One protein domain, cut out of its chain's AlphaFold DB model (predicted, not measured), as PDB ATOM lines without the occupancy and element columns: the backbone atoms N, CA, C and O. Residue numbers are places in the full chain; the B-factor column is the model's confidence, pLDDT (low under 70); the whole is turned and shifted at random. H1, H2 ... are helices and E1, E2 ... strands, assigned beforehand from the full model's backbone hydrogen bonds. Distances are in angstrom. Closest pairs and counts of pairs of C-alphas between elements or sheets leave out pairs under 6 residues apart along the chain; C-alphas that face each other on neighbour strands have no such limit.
ATOM      1  N   LYS A  19    -110.050  72.784  47.722       86.88
ATOM      2  CA  LYS A  19    -111.263  72.079  47.297       86.88
ATOM      3  C   LYS A  19    -111.495  72.295  45.810       86.88
ATOM      4  O   LYS A  19    -111.580  73.436  45.357       86.88
ATOM      5  N   LEU A  20    -111.607  71.208  45.060       86.69
ATOM      6  CA  LEU A  20    -111.936  71.220  43.640       86.69
ATOM      7  C   LEU A  20    -113.234  70.449  43.425       86.69
ATOM      8  O   LEU A  20    -113.404  69.352  43.944       86.69
ATOM      9  N   ILE A  21    -114.143  71.008  42.635       89.06
ATOM     10  CA  ILE A  21    -115.307  70.276  42.135       89.06
ATOM     11  C   ILE A  21    -114.926  69.756  40.757       89.06
ATOM     12  O   ILE A  21    -114.434  70.517  39.920       89.06
ATOM     13  N   PHE A  22    -115.104  68.459  40.539       87.00
ATOM     14  CA  PHE A  22    -114.791  67.839  39.269       87.00
ATOM     15  C   PHE A  22    -115.659  68.424  38.156       87.00
ATOM     16  O   PHE A  22    -116.886  68.411  38.229       87.00
ATOM     17  N   ALA A  23    -114.999  68.865  37.093       82.81
ATOM     18  CA  ALA A  23    -115.615  69.192  35.823       82.81
ATOM     19  C   ALA A  23    -114.725  68.618  34.720       82.81
ATOM     20  O   ALA A  23    -113.507  68.760  34.777       82.81
ATOM     21  N   ASP A  24    -115.306  67.970  33.711       81.25
ATOM     22  CA  ASP A  24    -114.532  67.446  32.577       81.25
ATOM     23  C   ASP A  24    -114.217  68.575  31.580       81.25
ATOM     24  O   ASP A  24    -114.698  68.601  30.449       81.25
ATOM     25  N   THR A  25    -113.471  69.576  32.049       80.19
ATOM     26  CA  THR A  25    -113.091  70.783  31.307       80.19
ATOM     27  C   THR A  25    -111.588  71.017  31.403       80.19
ATOM     28  O   THR A  25    -110.947  70.659  32.390       80.19
ATOM     29  N   GLU A  26    -111.003  71.657  30.388       72.25
ATOM     30  CA  GLU A  26    -109.568  71.985  30.374       72.25
ATOM     31  C   GLU A  26    -109.156  72.832  31.591       72.25
ATOM     32  O   GLU A  26    -108.137  72.560  32.224       72.25
ATOM     33  N   GLU A  27    -109.994  73.797  31.984       77.31
ATOM     34  CA  GLU A  27    -109.768  74.654  33.154       77.31
ATOM     35  C   GLU A  27    -109.639  73.846  34.458       77.31
ATOM     36  O   GLU A  27    -108.786  74.137  35.300       77.31
ATOM     37  N   PHE A  28    -110.461  72.808  34.631       82.81
ATOM     38  CA  PHE A  28    -110.365  71.925  35.788       82.81
ATOM     39  C   PHE A  28    -109.028  71.174  35.798       82.81
ATOM     40  O   PHE A  28    -108.338  71.162  36.821       82.81
ATOM     41  N   TYR A  29    -108.623  70.600  34.663       78.62
ATOM     42  CA  TYR A  29    -107.353  69.876  34.564       78.62
ATOM     43  C   TYR A  29    -106.140  70.795  34.756       78.62
ATOM     44  O   TYR A  29    -105.156  70.375  35.363       78.62
ATOM     45  N   GLN A  30    -106.216  72.060  34.332       73.31
ATOM     46  CA  GLN A  30    -105.202  73.078  34.625       73.31
ATOM     47  C   GLN A  30    -105.087  73.365  36.124       73.31
ATOM     48  O   GLN A  30    -103.984  73.355  36.671       73.31
ATOM     49  N   LYS A  31    -106.220  73.573  36.805       78.31
ATOM     50  CA  LYS A  31    -106.257  73.801  38.259       78.31
ATOM     51  C   LYS A  31    -105.724  72.602  39.038       78.31
ATOM     52  O   LYS A  31    -104.959  72.789  39.984       78.31
ATOM     53  N   LEU A  32    -106.103  71.392  38.625       80.12
ATOM     54  CA  LEU A  32    -105.625  70.143  39.212       80.12
ATOM     55  C   LEU A  32    -104.114  69.979  38.992       80.12
ATOM     56  O   LEU A  32    -103.389  69.723  39.945       80.12
ATOM     57  N   SER A  33    -103.631  70.190  37.765       76.19
ATOM     58  CA  SER A  33    -102.204  70.137  37.417       76.19
ATOM     59  C   SER A  33    -101.371  71.123  38.238       76.19
ATOM     60  O   SER A  33    -100.337  70.750  38.798       76.19
ATOM     61  N   TYR A  34    -101.843  72.367  38.359       76.56
ATOM     62  CA  TYR A  34    -101.185  73.397  39.155       76.56
ATOM     63  C   TYR A  34    -101.043  72.959  40.613       76.56
ATOM     64  O   TYR A  34     -99.933  72.953  41.129       76.56
ATOM     65  N   ALA A  35    -102.139  72.527  41.243       77.62
ATOM     66  CA  ALA A  35    -102.142  72.138  42.651       77.62
ATOM     67  C   ALA A  35    -101.264  70.901  42.932       77.62
ATOM     68  O   ALA A  35    -100.546  70.865  43.925       77.62
ATOM     69  N   VAL A  36    -101.245  69.920  42.020       76.50
ATOM     70  CA  VAL A  36    -100.329  68.766  42.107       76.50
ATOM     71  C   VAL A  36     -98.869  69.205  41.980       76.50
ATOM     72  O   VAL A  36     -97.996  68.673  42.658       76.50
ATOM     73  N   THR A  37     -98.581  70.180  41.116       71.75
ATOM     74  CA  THR A  37     -97.214  70.677  40.893       71.75
ATOM     75  C   THR A  37     -96.714  71.528  42.060       71.75
ATOM     76  O   THR A  37     -95.521  71.516  42.356       71.75
ATOM     77  N   THR A  38     -97.606  72.258  42.735       72.38
ATOM     78  CA  THR A  38     -97.269  73.078  43.907       72.38
ATOM     79  C   THR A  38     -97.218  72.287  45.213       72.38
ATOM     80  O   THR A  38     -96.861  72.866  46.237       72.38
ATOM     81  N   GLY A  39     -97.531  70.985  45.194       73.44
ATOM     82  CA  GLY A  39     -97.565  70.149  46.398       73.44
ATOM     83  C   GLY A  39     -98.738  70.470  47.326       73.44
ATOM     84  O   GLY A  39     -98.678  70.199  48.521       73.44
ATOM     85  N   GLU A  40     -99.805  71.079  46.802       78.25
ATOM     86  CA  GLU A  40    -100.996  71.374  47.595       78.25
ATOM     87  C   GLU A  40    -101.767  70.090  47.919       78.25
ATOM     88  O   GLU A  40    -101.873  69.171  47.105       78.25
ATOM     89  N   THR A  41    -102.373  70.052  49.108       81.75
ATOM     90  CA  THR A  41    -103.362  69.021  49.432       81.75
ATOM     91  C   THR A  41    -104.659  69.339  48.695       81.75
ATOM     92  O   THR A  41    -105.171  70.456  48.789       81.75
ATOM     93  N   ILE A  42    -105.208  68.372  47.962       85.94
ATOM     94  CA  ILE A  42    -106.387  68.583  47.111       85.94
ATOM     95  C   ILE A  42    -107.530  67.707  47.592       85.94
ATOM     96  O   ILE A  42    -107.379  66.494  47.690       85.94
ATOM     97  N   GLU A  43    -108.698  68.303  47.803       86.94
ATOM     98  CA  GLU A  43    -109.949  67.580  48.031       86.94
ATOM     99  C   GLU A  43    -110.827  67.713  46.780       86.94
ATOM    100  O   GLU A  43    -111.409  68.766  46.511       86.94
ATOM    101  N   LEU A  44    -110.882  66.657  45.971       88.25
ATOM    102  CA  LEU A  44    -111.672  66.599  44.747       88.25
ATOM    103  C   LEU A  44    -113.051  66.005  45.032       88.25
ATOM    104  O   LEU A  44    -113.158  64.815  45.315       88.25
ATOM    105  N   HIS A  45    -114.103  66.801  44.889       86.19
ATOM    106  CA  HIS A  45    -115.491  66.358  44.988       86.19
ATOM    107  C   HIS A  45    -116.075  66.066  43.613       86.19
ATOM    108  O   HIS A  45    -115.771  66.748  42.635       86.19
ATOM    109  N   THR A  46    -116.958  65.079  43.544       88.56
ATOM    110  CA  THR A  46    -117.708  64.757  42.332       88.56
ATOM    111  C   THR A  46    -119.176  64.548  42.669       88.56
ATOM    112  O   THR A  46    -119.476  64.080  43.760       88.56
ATOM    113  N   ASP A  47    -120.077  64.788  41.720       90.62
ATOM    114  CA  ASP A  47    -121.510  64.499  41.896       90.62
ATOM    115  C   ASP A  47    -121.884  63.072  41.434       90.62
ATOM    116  O   ASP A  47    -123.055  62.717  41.298       90.62
ATOM    117  N   TYR A  48    -120.890  62.218  41.158       88.88
ATOM    118  CA  TYR A  48    -121.130  60.858  40.679       88.88
ATOM    119  C   TYR A  48    -121.436  59.912  41.838       88.88
ATOM    120  O   TYR A  48    -120.677  59.825  42.800       88.88
ATOM    121  N   THR A  49    -122.505  59.128  41.690       89.00
ATOM    122  CA  THR A  49    -122.930  58.111  42.673       89.00
ATOM    123  C   THR A  49    -122.626  56.674  42.241       89.00
ATOM    124  O   THR A  49    -122.860  55.709  42.978       89.00
ATOM    125  N   ARG A  50    -122.103  56.500  41.023       90.44
ATOM    126  CA  ARG A  50    -121.784  55.196  40.441       90.44
ATOM    127  C   ARG A  50    -120.417  55.213  39.787       90.44
ATOM    128  O   ARG A  50    -120.047  56.155  39.094       90.44
ATOM    129  N   PHE A  51    -119.714  54.091  39.904       88.31
ATOM    130  CA  PHE A  51    -118.418  53.899  39.262       88.31
ATOM    131  C   PHE A  51    -118.527  53.952  37.730       88.31
ATOM    132  O   PHE A  51    -117.612  54.409  37.045       88.31
ATOM    133  N   GLY A  52    -119.645  53.472  37.175       86.12
ATOM    134  CA  GLY A  52    -119.907  53.494  35.734       86.12
ATOM    135  C   GLY A  52    -119.884  54.906  35.150       86.12
ATOM    136  O   GLY A  52    -119.241  55.107  34.122       86.12
ATOM    137  N   ASP A  53    -120.470  55.861  35.871       88.75
ATOM    138  CA  ASP A  53    -120.744  57.223  35.396       88.75
ATOM    139  C   ASP A  53    -119.516  58.140  35.464       88.75
ATOM    140  O   ASP A  53    -119.471  59.177  34.807       88.75
ATOM    141  N   LEU A  54    -118.487  57.735  36.216       84.69
ATOM    142  CA  LEU A  54    -117.214  58.444  36.275       84.69
ATOM    143  C   LEU A  54    -116.569  58.543  34.872       84.69
ATOM    144  O   LEU A  54    -116.410  57.512  34.196       84.69
ATOM    145  N   PRO A  55    -116.095  59.730  34.457       83.81
ATOM    146  CA  PRO A  55    -115.395  59.905  33.192       83.81
ATOM    147  C   PRO A  55    -114.131  59.057  33.097       83.81
ATOM    148  O   PRO A  55    -113.423  58.818  34.082       83.81
ATOM    149  N   THR A  56    -113.816  58.616  31.879       80.50
ATOM    150  CA  THR A  56    -112.647  57.768  31.606       80.50
ATOM    151  C   THR A  56    -111.347  58.432  32.052       80.50
ATOM    152  O   THR A  56    -110.504  57.764  32.650       80.50
ATOM    153  N   HIS A  57    -111.200  59.741  31.831       77.12
ATOM    154  CA  HIS A  57    -110.012  60.489  32.243       77.12
ATOM    155  C   HIS A  57    -109.821  60.471  33.760       77.12
ATOM    156  O   HIS A  57    -108.728  60.169  34.233       77.12
ATOM    157  N   LEU A  58    -110.893  60.682  34.529       81.06
ATOM    158  CA  LEU A  58    -110.846  60.632  35.989       81.06
ATOM    159  C   LEU A  58    -110.442  59.234  36.492       81.06
ATOM    160  O   LEU A  58    -109.547  59.108  37.330       81.06
ATOM    161  N   LYS A  59    -111.027  58.172  35.918       82.19
ATOM    162  CA  LYS A  59    -110.653  56.776  36.226       82.19
ATOM    163  C   LYS A  59    -109.184  56.488  35.932       82.19
ATOM    164  O   LYS A  59    -108.566  55.723  36.664       82.19
ATOM    165  N   GLN A  60    -108.641  57.042  34.852       79.19
ATOM    166  CA  GLN A  60    -107.256  56.819  34.445       79.19
ATOM    167  C   GLN A  60    -106.272  57.586  35.323       79.19
ATOM    168  O   GLN A  60    -105.301  56.992  35.780       79.19
ATOM    169  N   ILE A  61    -106.534  58.871  35.579       76.50
ATOM    170  CA  ILE A  61    -105.685  59.741  36.401       76.50
ATOM    171  C   ILE A  61    -105.492  59.140  37.795       76.50
ATOM    172  O   ILE A  61    -104.362  58.982  38.252       76.50
ATOM    173  N   PHE A  62    -106.592  58.736  38.432       78.06
ATOM    174  CA  PHE A  62    -106.572  58.173  39.782       78.06
ATOM    175  C   PHE A  62    -106.499  56.639  39.807       78.06
ATOM    176  O   PHE A  62    -106.646  56.022  40.857       78.06
ATOM    177  N   GLN A  63    -106.299  56.008  38.643       78.06
ATOM    178  CA  GLN A  63    -106.248  54.554  38.461       78.06
ATOM    179  C   GLN A  63    -107.406  53.784  39.129       78.06
ATOM    180  O   GLN A  63    -107.250  52.637  39.536       78.06
ATOM    181  N   LEU A  64    -108.599  54.373  39.217       81.06
ATOM    182  CA  LEU A  64    -109.724  53.831  39.992       81.06
ATOM    183  C   LEU A  64    -110.166  52.435  39.522       81.06
ATOM    184  O   LEU A  64    -110.729  51.669  40.298       81.06
ATOM    185  N   ASN A  65    -109.888  52.072  38.264       82.25
ATOM    186  CA  ASN A  65    -110.210  50.752  37.714       82.25
ATOM    187  C   ASN A  65    -109.509  49.601  38.446       82.25
ATOM    188  O   ASN A  65    -110.116  48.539  38.575       82.25
ATOM    189  N   GLN A  66    -108.281  49.793  38.941       79.81
ATOM    190  CA  GLN A  66    -107.576  48.734  39.675       79.81
ATOM    191  C   GLN A  66    -108.166  48.500  41.072       79.81
ATOM    192  O   GLN A  66    -108.044  47.412  41.619       79.81
ATOM    193  N   TYR A  67    -108.872  49.503  41.599       73.94
ATOM    194  CA  TYR A  67    -109.509  49.501  42.917       73.94
ATOM    195  C   TYR A  67    -111.030  49.314  42.836       73.94
ATOM    196  O   TYR A  67    -111.735  49.429  43.834       73.94
ATOM    197  N   LYS A  68    -111.574  49.003  41.647       75.06
ATOM    198  CA  LYS A  68    -113.022  48.836  41.430       75.06
ATOM    199  C   LYS A  68    -113.632  47.737  42.311       75.06
ATOM    200  O   LYS A  68    -114.831  47.744  42.556       75.06
ATOM    201  N   THR A  69    -112.836  46.759  42.739       74.31
ATOM    202  CA  THR A  69    -113.293  45.627  43.560       74.31
ATOM    203  C   THR A  69    -113.179  45.855  45.066       74.31
ATOM    204  O   THR A  69    -113.523  44.946  45.825       74.31
ATOM    205  N   ASP A  70    -112.701  47.026  45.487       72.75
ATOM    206  CA  ASP A  70    -112.574  47.395  46.895       72.75
ATOM    207  C   ASP A  70    -113.940  47.588  47.573       72.75
ATOM    208  O   ASP A  70    -115.003  47.614  46.948       72.75
ATOM    209  N   THR A  71    -113.906  47.774  48.891       79.81
ATOM    210  CA  THR A  71    -115.067  47.903  49.782       79.81
ATOM    211  C   THR A  71    -115.919  49.159  49.572       79.81
ATOM    212  O   THR A  71    -116.897  49.339  50.293       79.81
ATOM    213  N   TRP A  72    -115.580  50.024  48.611       79.19
ATOM    214  CA  TRP A  72    -116.304  51.268  48.319       79.19
ATOM    215  C   TRP A  72    -117.195  51.199  47.070       79.19
ATOM    216  O   TRP A  72    -117.986  52.114  46.834       79.19
ATOM    217  N   VAL A  73    -117.138  50.105  46.299       86.38
ATOM    218  CA  VAL A  73    -117.999  49.879  45.126       86.38
ATOM    219  C   VAL A  73    -118.811  48.597  45.299       86.38
ATOM    220  O   VAL A  73    -118.281  47.514  45.539       86.38
ATOM    221  N   SER A  74    -120.126  48.695  45.116       85.38
ATOM    222  CA  SER A  74    -121.011  47.533  45.091       85.38
ATOM    223  C   SER A  74    -120.733  46.659  43.866       85.38
ATOM    224  O   SER A  74    -120.875  47.101  42.724       85.38
ATOM    225  N   LYS A  75    -120.409  45.379  44.091       81.56
ATOM    226  CA  LYS A  75    -120.158  44.404  43.013       81.56
ATOM    227  C   LYS A  75    -121.396  44.116  42.160       81.56
ATOM    228  O   LYS A  75    -121.254  43.728  41.005       81.56
ATOM    229  N   THR A  76    -122.594  44.293  42.717       83.81
ATOM    230  CA  THR A  76    -123.862  43.978  42.042       83.81
ATOM    231  C   THR A  76    -124.417  45.166  41.265       83.81
ATOM    232  O   THR A  76    -124.881  44.992  40.145       83.81
ATOM    233  N   SER A  77    -124.352  46.375  41.828       85.25
ATOM    234  CA  SER A  77    -124.965  47.571  41.232       85.25
ATOM    235  C   SER A  77    -123.965  48.556  40.623       85.25
ATOM    236  O   SER A  77    -124.377  49.534  40.004       85.25
ATOM    237  N   SER A  78    -122.657  48.346  40.817       86.06
ATOM    238  CA  SER A  78    -121.598  49.318  40.483       86.06
ATOM    239  C   SER A  78    -121.795  50.711  41.110       86.06
ATOM    240  O   SER A  78    -121.162  51.679  40.683       86.06
ATOM    241  N   SER A  79    -122.675  50.831  42.109       89.25
ATOM    242  CA  SER A  79    -122.899  52.059  42.879       89.25
ATOM    243  C   SER A  79    -121.841  52.204  43.964       89.25
ATOM    244  O   SER A  79    -121.340  51.194  44.469       89.25
ATOM    245  N   PHE A  80    -121.526  53.438  44.341       88.31
ATOM    246  CA  PHE A  80    -120.681  53.675  45.503       88.31
ATOM    247  C   PHE A  80    -121.416  53.304  46.786       88.31
ATOM    248  O   PHE A  80    -122.626  53.496  46.903       88.31
ATOM    249  N   ILE A  81    -120.685  52.725  47.734       82.31
ATOM    250  CA  ILE A  81    -121.214  52.352  49.044       82.31
ATOM    251  C   ILE A  81    -121.092  53.591  49.944       82.31
ATOM    252  O   ILE A  81    -119.966  54.012  50.209       82.31
ATOM    253  N   PRO A  82    -122.197  54.205  50.410       82.81
ATOM    254  CA  PRO A  82    -122.131  55.416  51.226       82.81
ATOM    255  C   PRO A  82    -121.305  55.222  52.498       82.81
ATOM    256  O   PRO A  82    -121.332  54.144  53.096       82.81
ATOM    257  N   LYS A  83    -120.615  56.279  52.941       73.31
ATOM    258  CA  LYS A  83    -119.751  56.275  54.139       73.31
ATOM    259  C   LYS A  83    -118.616  55.238  54.099       73.31
ATOM    260  O   LYS A  83    -118.158  54.787  55.149       73.31
ATOM    261  N   SER A  84    -118.171  54.842  52.908       71.88
ATOM    262  CA  SER A  84    -117.013  53.962  52.731       71.88
ATOM    263  C   SER A  84    -115.739  54.764  52.459       71.88
ATOM    264  O   SER A  84    -115.790  55.910  52.012       71.88
ATOM    265  N   PHE A  85    -114.587  54.159  52.746       77.00
ATOM    266  CA  PHE A  85    -113.276  54.745  52.492       77.00
ATOM    267  C   PHE A  85    -112.307  53.682  51.962       77.00
ATOM    268  O   PHE A  85    -112.432  52.504  52.297       77.00
ATOM    269  N   SER A  86    -111.346  54.096  51.137       71.56
ATOM    270  CA  SER A  86    -110.221  53.269  50.689       71.56
ATOM    271  C   SER A  86    -108.977  54.129  50.473       71.56
ATOM    272  O   SER A  86    -109.067  55.318  50.167       71.56
ATOM    273  N   SER A  87    -107.801  53.531  50.634       68.44
ATOM    274  CA  SER A  87    -106.528  54.164  50.293       68.44
ATOM    275  C   SER A  87    -106.052  53.617  48.958       68.44
ATOM    276  O   SER A  87    -105.904  52.408  48.798       68.44
ATOM    277  N   VAL A  88    -105.813  54.511  48.003       69.69
ATOM    278  CA  VAL A  88    -105.382  54.167  46.652       69.69
ATOM    279  C   VAL A  88    -103.990  54.741  46.402       69.69
ATOM    280  O   VAL A  88    -103.744  55.941  46.524       69.69
ATOM    281  N   GLY A  89    -103.041  53.867  46.070       64.44
ATOM    282  CA  GLY A  89    -101.698  54.286  45.687       64.44
ATOM    283  C   GLY A  89    -101.720  54.908  44.295       64.44
ATOM    284  O   GLY A  89    -102.229  54.286  43.354       64.44
ATOM    285  N   LEU A  90    -101.162  56.113  44.154       66.38
ATOM    286  CA  LEU A  90    -100.958  56.747  42.855       66.38
ATOM    287  C   LEU A  90     -99.496  56.677  42.444       66.38
ATOM    288  O   LEU A  90     -98.590  57.056  43.177       66.38
ATOM    289  N   SER A  91     -99.280  56.239  41.208       63.06
ATOM    290  CA  SER A  91     -97.969  56.323  40.579       63.06
ATOM    291  C   SER A  91     -97.772  57.705  39.959       63.06
ATOM    292  O   SER A  91     -98.653  58.221  39.263       63.06
ATOM    293  N   SER A  92     -96.572  58.259  40.132       59.62
ATOM    294  CA  SER A  92     -96.117  59.507  39.503       59.62
ATOM    295  C   SER A  92     -96.349  59.539  37.979       59.62
ATOM    296  O   SER A  92     -96.696  60.582  37.426       59.62
ATOM    297  N   ALA A  93     -96.282  58.385  37.300       62.06
ATOM    298  CA  ALA A  93     -96.526  58.275  35.857       62.06
ATOM    299  C   ALA A  93     -97.969  58.613  35.425       62.06
ATOM    300  O   ALA A  93     -98.229  58.794  34.236       62.06
ATOM    301  N   TYR A  94     -98.923  58.651  36.358       65.00
ATOM    302  CA  TYR A  94    -100.310  59.032  36.084       65.00
ATOM    303  C   TYR A  94    -100.598  60.475  36.480       65.00
ATOM    304  O   TYR A  94    -101.365  61.142  35.788       65.00
ATOM    305  N   LEU A  95     -99.918  60.993  37.506       64.94
ATOM    306  CA  LEU A  95     -99.936  62.422  37.821       64.94
ATOM    307  C   LEU A  95     -99.333  63.249  36.678       64.94
ATOM    308  O   LEU A  95     -99.878  64.287  36.314       64.94
ATOM    309  N   SER A  96     -98.289  62.745  36.013       61.72
ATOM    310  CA  SER A  96     -97.733  63.393  34.819       61.72
ATOM    311  C   SER A  96     -98.723  63.478  33.646       61.72
ATOM    312  O   SER A  96     -98.631  64.399  32.837       61.72
ATOM    313  N   LYS A  97     -99.723  62.587  33.563       63.38
ATOM    314  CA  LYS A  97    -100.793  62.673  32.549       63.38
ATOM    315  C   LYS A  97    -101.763  63.824  32.815       63.38
ATOM    316  O   LYS A  97    -102.280  64.397  31.860       63.38
ATOM    317  N   ILE A  98    -101.978  64.188  34.084       64.81
ATOM    318  CA  ILE A  98    -102.755  65.383  34.455       64.81
ATOM    319  C   ILE A  98    -102.086  66.627  33.864       64.81
ATOM    320  O   ILE A  98    -102.762  67.464  33.270       64.81
ATOM    321  N   ILE A  99    -100.754  66.705  33.967       59.44
ATOM    322  CA  ILE A  99     -99.965  67.824  33.437       59.44
ATOM    323  C   ILE A  99    -100.123  67.934  31.922       59.44
ATOM    324  O   ILE A  99    -100.385  69.024  31.426       59.44
ATOM    325  N   ILE A 100    -100.034  66.822  31.187       56.78
ATOM    326  CA  ILE A 100    -100.172  66.825  29.721       56.78
ATOM    327  C   ILE A 100    -101.552  67.353  29.296       56.78
ATOM    328  O   ILE A 100    -101.630  68.188  28.397       56.78
ATOM    329  N   ASN A 101    -102.623  66.932  29.973       55.22
ATOM    330  CA  ASN A 101    -103.988  67.361  29.652       55.22
ATOM    331  C   ASN A 101    -104.281  68.812  30.064       55.22
ATOM    332  O   ASN A 101    -105.002  69.505  29.357       55.22
ATOM    333  N   GLY A 102    -103.719  69.293  31.177       50.78
ATOM    334  CA  GLY A 102    -103.801  70.712  31.544       50.78
ATOM    335  C   GLY A 102    -102.914  71.611  30.672       50.78
ATOM    336  O   GLY A 102    -103.117  72.821  30.617       50.78
ATOM    337  N   SER A 103    -101.925  71.040  29.978       48.06
ATOM    338  CA  SER A 103    -100.898  71.781  29.241       48.06
ATOM    339  C   SER A 103    -101.146  71.910  27.735       48.06
ATOM    340  O   SER A 103    -100.300  72.476  27.041       48.06
ATOM    341  N   THR A 104    -102.287  71.461  27.206       48.38
ATOM    342  CA  THR A 104    -102.616  71.602  25.773       48.38
ATOM    343  C   THR A 104    -102.651  73.055  25.290       48.38
ATOM    344  O   THR A 104    -102.407  73.308  24.114       48.38
ATOM    345  N   THR A 105    -102.847  74.015  26.197       42.72
ATOM    346  CA  THR A 105    -102.686  75.464  25.960       42.72
ATOM    347  C   THR A 105    -101.537  76.097  26.759       42.72
ATOM    348  O   THR A 105    -101.108  77.211  26.461       42.72
ATOM    349  N   ALA A 106    -100.963  75.394  27.741       42.44
ATOM    350  CA  ALA A 106     -99.918  75.930  28.618       42.44
ATOM    351  C   ALA A 106     -98.506  75.942  27.998       42.44
ATOM    352  O   ALA A 106     -97.554  76.363  28.656       42.44
ATOM    353  N   GLY A 107     -98.364  75.524  26.734       38.91
ATOM    354  CA  GLY A 107     -97.110  75.633  25.983       38.91
ATOM    355  C   GLY A 107     -96.652  77.078  25.752       38.91
ATOM    356  O   GLY A 107     -95.455  77.317  25.635       38.91
ATOM    357  N   GLU A 108     -97.570  78.052  25.750       40.38
ATOM    358  CA  GLU A 108     -97.210  79.471  25.592       40.38
ATOM    359  C   GLU A 108     -97.062  80.217  26.927       40.38
ATOM    360  O   GLU A 108     -96.238  81.123  27.037       40.38
ATOM    361  N   VAL A 109     -97.804  79.836  27.974       42.28
ATOM    362  CA  VAL A 109     -97.869  80.642  29.209       42.28
ATOM    363  C   VAL A 109     -96.806  80.234  30.236       42.28
ATOM    364  O   VAL A 109     -96.164  81.106  30.827       42.28
ATOM    365  N   PHE A 110     -96.528  78.935  30.405       37.88
ATOM    366  CA  PHE A 110     -95.511  78.474  31.367       37.88
ATOM    367  C   PHE A 110     -94.071  78.649  30.868       37.88
ATOM    368  O   PHE A 110     -93.151  78.759  31.680       37.88
ATOM    369  N   GLY A 111     -93.872  78.771  29.551       36.81
ATOM    370  CA  GLY A 111     -92.569  79.095  28.969       36.81
ATOM    371  C   GLY A 111     -92.041  80.473  29.385       36.81
ATOM    372  O   GLY A 111     -90.832  80.646  29.498       36.81
ATOM    373  N   SER A 112     -92.926  81.435  29.683       36.59
ATOM    374  CA  SER A 112     -92.515  82.794  30.075       36.59
ATOM    375  C   SER A 112     -92.263  82.975  31.576       36.59
ATOM    376  O   SER A 112     -91.513  83.870  31.961       36.59
ATOM    377  N   LEU A 113     -92.854  82.128  32.429       40.41
ATOM    378  CA  LEU A 113     -92.741  82.249  33.887       40.41
ATOM    379  C   LEU A 113     -91.517  81.527  34.465       40.41
ATOM    380  O   LEU A 113     -91.060  81.899  35.544       40.41
ATOM    381  N   CYS A 114     -90.959  80.537  33.759       39.84
ATOM    382  CA  CYS A 114     -89.822  79.764  34.270       39.84
ATOM    383  C   CYS A 114     -88.503  79.956  33.512       39.84
ATOM    384  O   CYS A 114     -87.472  79.542  34.036       39.84
ATOM    385  N   PHE A 133     -89.362  67.621  29.877       32.94
ATOM    386  CA  PHE A 133     -89.632  68.031  31.238       32.94
ATOM    387  C   PHE A 133     -90.164  66.787  31.936       32.94
ATOM    388  O   PHE A 133     -91.330  66.673  32.306       32.94
ATOM    389  N   SER A 134     -89.257  65.830  32.152       28.72
ATOM    390  CA  SER A 134     -89.251  65.168  33.442       28.72
ATOM    391  C   SER A 134     -88.969  66.269  34.462       28.72
ATOM    392  O   SER A 134     -87.831  66.458  34.894       28.72
ATOM    393  N   SER A 135     -90.002  67.029  34.835       31.56
ATOM    394  CA  SER A 135     -90.055  67.520  36.201       31.56
ATOM    395  C   SER A 135     -89.758  66.287  37.030       31.56
ATOM    396  O   SER A 135     -90.444  65.269  36.904       31.56
ATOM    397  N   ILE A 136     -88.617  66.329  37.709       33.69
ATOM    398  CA  ILE A 136     -88.164  65.297  38.618       33.69
ATOM    399  C   ILE A 136     -89.243  65.256  39.695       33.69
ATOM    400  O   ILE A 136     -89.159  65.942  40.707       33.69
ATOM    401  N   PHE A 137     -90.305  64.495  39.444       36.16
ATOM    402  CA  PHE A 137     -91.112  63.953  40.504       36.16
ATOM    403  C   PHE A 137     -90.120  63.120  41.290       36.16
ATOM    404  O   PHE A 137     -89.609  62.106  40.796       36.16
ATOM    405  N   LYS A 138     -89.776  63.600  42.486       34.31
ATOM    406  CA  LYS A 138     -89.183  62.720  43.479       34.31
ATOM    407  C   LYS A 138     -90.053  61.470  43.506       34.31
ATOM    408  O   LYS A 138     -91.277  61.533  43.431       34.31
ATOM    409  N   LYS A 139     -89.381  60.331  43.479       37.06
ATOM    410  CA  LYS A 139     -89.938  58.998  43.252       37.06
ATOM    411  C   LYS A 139     -90.845  58.516  44.403       37.06
ATOM    412  O   LYS A 139     -91.122  57.331  44.497       37.06
ATOM    413  N   GLU A 140     -91.289  59.419  45.261       46.00
ATOM    414  CA  GLU A 140     -91.948  59.205  46.542       46.00
ATOM    415  C   GLU A 140     -92.822  60.443  46.739       46.00
ATOM    416  O   GLU A 140     -92.344  61.558  46.551       46.00
ATOM    417  N   ASP A 141     -94.096  60.399  47.060       62.88
ATOM    418  CA  ASP A 141     -95.110  59.365  47.181       62.88
ATOM    419  C   ASP A 141     -96.373  60.243  47.201       62.88
ATOM    420  O   ASP A 141     -96.400  61.202  47.956       62.88
ATOM    421  N   TYR A 142     -97.395  60.047  46.372       63.00
ATOM    422  CA  TYR A 142     -98.668  60.756  46.586       63.00
ATOM    423  C   TYR A 142     -99.686  59.721  47.029       63.00
ATOM    424  O   TYR A 142     -99.927  58.731  46.331       63.00
ATOM    425  N   ALA A 143    -100.275  59.944  48.197       66.75
ATOM    426  CA  ALA A 143    -101.357  59.116  48.689       66.75
ATOM    427  C   ALA A 143    -102.669  59.733  48.211       66.75
ATOM    428  O   ALA A 143    -102.961  60.889  48.516       66.75
ATOM    429  N   ALA A 144    -103.470  58.961  47.475       74.94
ATOM    430  CA  ALA A 144    -104.862  59.318  47.279       74.94
ATOM    431  C   ALA A 144    -105.740  58.498  48.221       74.94
ATOM    432  O   ALA A 144    -105.590  57.286  48.377       74.94
ATOM    433  N   LYS A 145    -106.679  59.168  48.872       77.88
ATOM    434  CA  LYS A 145    -107.704  58.546  49.702       77.88
ATOM    435  C   LYS A 145    -109.036  58.764  49.014       77.88
ATOM    436  O   LYS A 145    -109.396  59.885  48.671       77.88
ATOM    437  N   VAL A 146    -109.753  57.676  48.800       82.12
ATOM    438  CA  VAL A 146    -111.109  57.685  48.268       82.12
ATOM    439  C   VAL A 146    -112.066  57.641  49.446       82.12
ATOM    440  O   VAL A 146    -111.957  56.762  50.300       82.12
ATOM    441  N   ALA A 147    -113.007  58.574  49.489       81.06
ATOM    442  CA  ALA A 147    -114.090  58.597  50.457       81.06
ATOM    443  C   ALA A 147    -115.421  58.741  49.724       81.06
ATOM    444  O   ALA A 147    -115.523  59.494  48.757       81.06
ATOM    445  N   ILE A 148    -116.437  58.019  50.189       82.44
ATOM    446  CA  ILE A 148    -117.808  58.156  49.709       82.44
ATOM    447  C   ILE A 148    -118.630  58.827  50.801       82.44
ATOM    448  O   ILE A 148    -118.680  58.338  51.933       82.44
ATOM    449  N   ASP A 149    -119.283  59.937  50.471       78.00
ATOM    450  CA  ASP A 149    -120.095  60.676  51.436       78.00
ATOM    451  C   ASP A 149    -121.381  59.912  51.836       78.00
ATOM    452  O   ASP A 149    -121.638  58.773  51.428       78.00
ATOM    453  N   SER A 150    -122.212  60.518  52.688       79.50
ATOM    454  CA  SER A 150    -123.472  59.907  53.133       79.50
ATOM    455  C   SER A 150    -124.543  59.794  52.047       79.50
ATOM    456  O   SER A 150    -125.519  59.073  52.251       79.50
ATOM    457  N   VAL A 151    -124.390  60.520  50.941       77.38
ATOM    458  CA  VAL A 151    -125.327  60.582  49.809       77.38
ATOM    459  C   VAL A 151    -124.857  59.678  48.657       77.38
ATOM    460  O   VAL A 151    -125.634  59.357  47.763       77.38
ATOM    461  N   GLY A 152    -123.622  59.176  48.726       77.38
ATOM    462  CA  GLY A 152    -123.032  58.268  47.753       77.38
ATOM    463  C   GLY A 152    -122.086  58.951  46.770       77.38
ATOM    464  O   GLY A 152    -121.711  58.310  45.798       77.38
ATOM    465  N   HIS A 153    -121.700  60.208  46.987       81.50
ATOM    466  CA  HIS A 153    -120.771  60.920  46.113       81.50
ATOM    467  C   HIS A 153    -119.317  60.554  46.386       81.50
ATOM    468  O   HIS A 153    -118.916  60.370  47.536       81.50
ATOM    469  N   LEU A 154    -118.524  60.492  45.317       83.38
ATOM    470  CA  LEU A 154    -117.089  60.247  45.393       83.38
ATOM    471  C   LEU A 154    -116.311  61.530  45.714       83.38
ATOM    472  O   LEU A 154    -116.404  62.516  44.979       83.38
ATOM    473  N   THR A 155    -115.463  61.444  46.738       82.75
ATOM    474  CA  THR A 155    -114.417  62.411  47.075       82.75
ATOM    475  C   THR A 155    -113.042  61.745  46.989       82.75
ATOM    476  O   THR A 155    -112.849  60.627  47.473       82.75
ATOM    477  N   ILE A 156    -112.075  62.430  46.378       83.19
ATOM    478  CA  ILE A 156    -110.677  61.998  46.299       83.19
ATOM    479  C   ILE A 156    -109.807  63.039  46.996       83.19
ATOM    480  O   ILE A 156    -109.722  64.179  46.551       83.19
ATOM    481  N   LEU A 157    -109.145  62.636  48.071       80.62
ATOM    482  CA  LEU A 157    -108.170  63.447  48.785       80.62
ATOM    483  C   LEU A 157    -106.770  63.065  48.311       80.62
ATOM    484  O   LEU A 157    -106.393  61.903  48.426       80.62
ATOM    485  N   LEU A 158    -106.024  64.023  47.775       81.00
ATOM    486  CA  LEU A 158    -104.649  63.851  47.327       81.00
ATOM    487  C   LEU A 158    -103.706  64.579  48.283       81.00
ATOM    488  O   LEU A 158    -103.837  65.787  48.472       81.00
ATOM    489  N   GLU A 159    -102.751  63.846  48.847       75.44
ATOM    490  CA  GLU A 159    -101.758  64.357  49.793       75.44
ATOM    491  C   GLU A 159    -100.355  63.926  49.350       75.44
ATOM    492  O   GLU A 159    -100.161  62.792  48.894       75.44
ATOM    493  N   GLU A 160     -99.369  64.812  49.508       70.62
ATOM    494  CA  GLU A 160     -97.958  64.429  49.424       70.62
ATOM    495  C   GLU A 160     -97.667  63.459  50.579       70.62
ATOM    496  O   GLU A 160     -97.902  63.759  51.754       70.62
ATOM    497  N   ALA A 161     -97.208  62.255  50.263       63.06
ATOM    498  CA  ALA A 161     -96.835  61.287  51.268       63.06
ATOM    499  C   ALA A 161     -95.491  61.698  51.857       63.06
ATOM    500  O   ALA A 161     -94.443  61.721  51.213       63.06
TER     501      ALA A 161
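What this domain is: This is residues 19 to 114 and 133 to 161 of the 164 residues of an uncharacterized protein of Gloeothece verrucosa (strain PCC 7822) (UniProt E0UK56). A strongly twisted sheet of five strands has helices over one face and its other face bare: H1 covers E1 and E2, H4 packs on H1, H2 packs on H4, and H3 grazes the sheet. H5 sticks out at one end of the long axis with residues 107 to 114, and the long link of residues 68 to 84 lies towards the other end. The 125 printed residues hold five named helices and five named strands, in the order E1 H1 E2 H2 H3 E3 H4 H5 E4 E5. The sheet is mixed, in the order E1 E2 E5 E4 E3, and the class is mixed, helices and strands. The whole is compact, with a radius of gyration of the C-alphas of 14.9 A, yet elongated, spanning 50 by 28 by 21 A.

How they stand to each other: E1, residues 19 to 21, is an edge strand, parallel to E2, residues 41 to 45, with N 20 and O 43 2.8 A apart. With H1, residues 26 to 37, they form a strand-helix-strand unit, two parallel neighbour strands with a helix between, whose crossover is right-handed. H1 is on the sheet at a height of 9.8 A, along the strands at 13 degrees to E2 on the local plane; its closest C-alphas to E2 are those of Ala 35 and Ile 42, 7.1 A. H2, residues 56 to 61, is not on the sheet; H3, residues 64 to 67, only grazes it. E3, residues 85 to 90, is the other edge strand. H4, residues 92 to 102, touches H1 at a steep tilt of 40 degrees, opposite ways, closest at the C-alphas of Gln 30 and Gly 102, 4.1 A. H4 also touches H2, closest at the C-alphas of Ile 61 and Tyr 94, 5.4 A. H4 and H5, residues 106 to 114, meet only through their link. E4, residues 142 to 148, is antiparallel to E3, with N 88 and O 144 2.8 A apart. E4 and E5, residues 154 to 160, form a hairpin, with N 145 and O 157 2.8 A apart. E5 is antiparallel to E2, with N 44 and O 156 2.8 A apart. Every O i to N i+4 pair is within hydrogen-bond range in H1 and H2, against 5 of 7 in H4 and 1 of 5 in H5, where 2 of 6 O i to N i+3 pairs are; H3 is too short for an O i to N i+4 pair.

Where its parts are: E1 begins at C-alpha 19 (-111.263, 72.079, 47.297). H1 is 16.3 A long, E2 13.2 A, E3 15.8 A and H4 15.7 A. H5, 12.2 A long, ends at C-alpha 114 (-89.822, 79.764, 34.270). E4 is 19.6 A long, and E5, 20.0 A long, ends at C-alpha 160 (-97.958, 64.429, 49.424).

The domain as a whole: The C-alphas farthest apart, those of Thr 76 and Ser 112, are 51.3 A apart. Residues 115 to 132 are not printed, and C-alphas 114 and 133 are 12.1 A apart across the cut. Of the links printed whole, H3 to E3 is long. The mean pLDDT of the printed part is 71.2; residues 87 to 114, 133 to 143 and 161 are under 70.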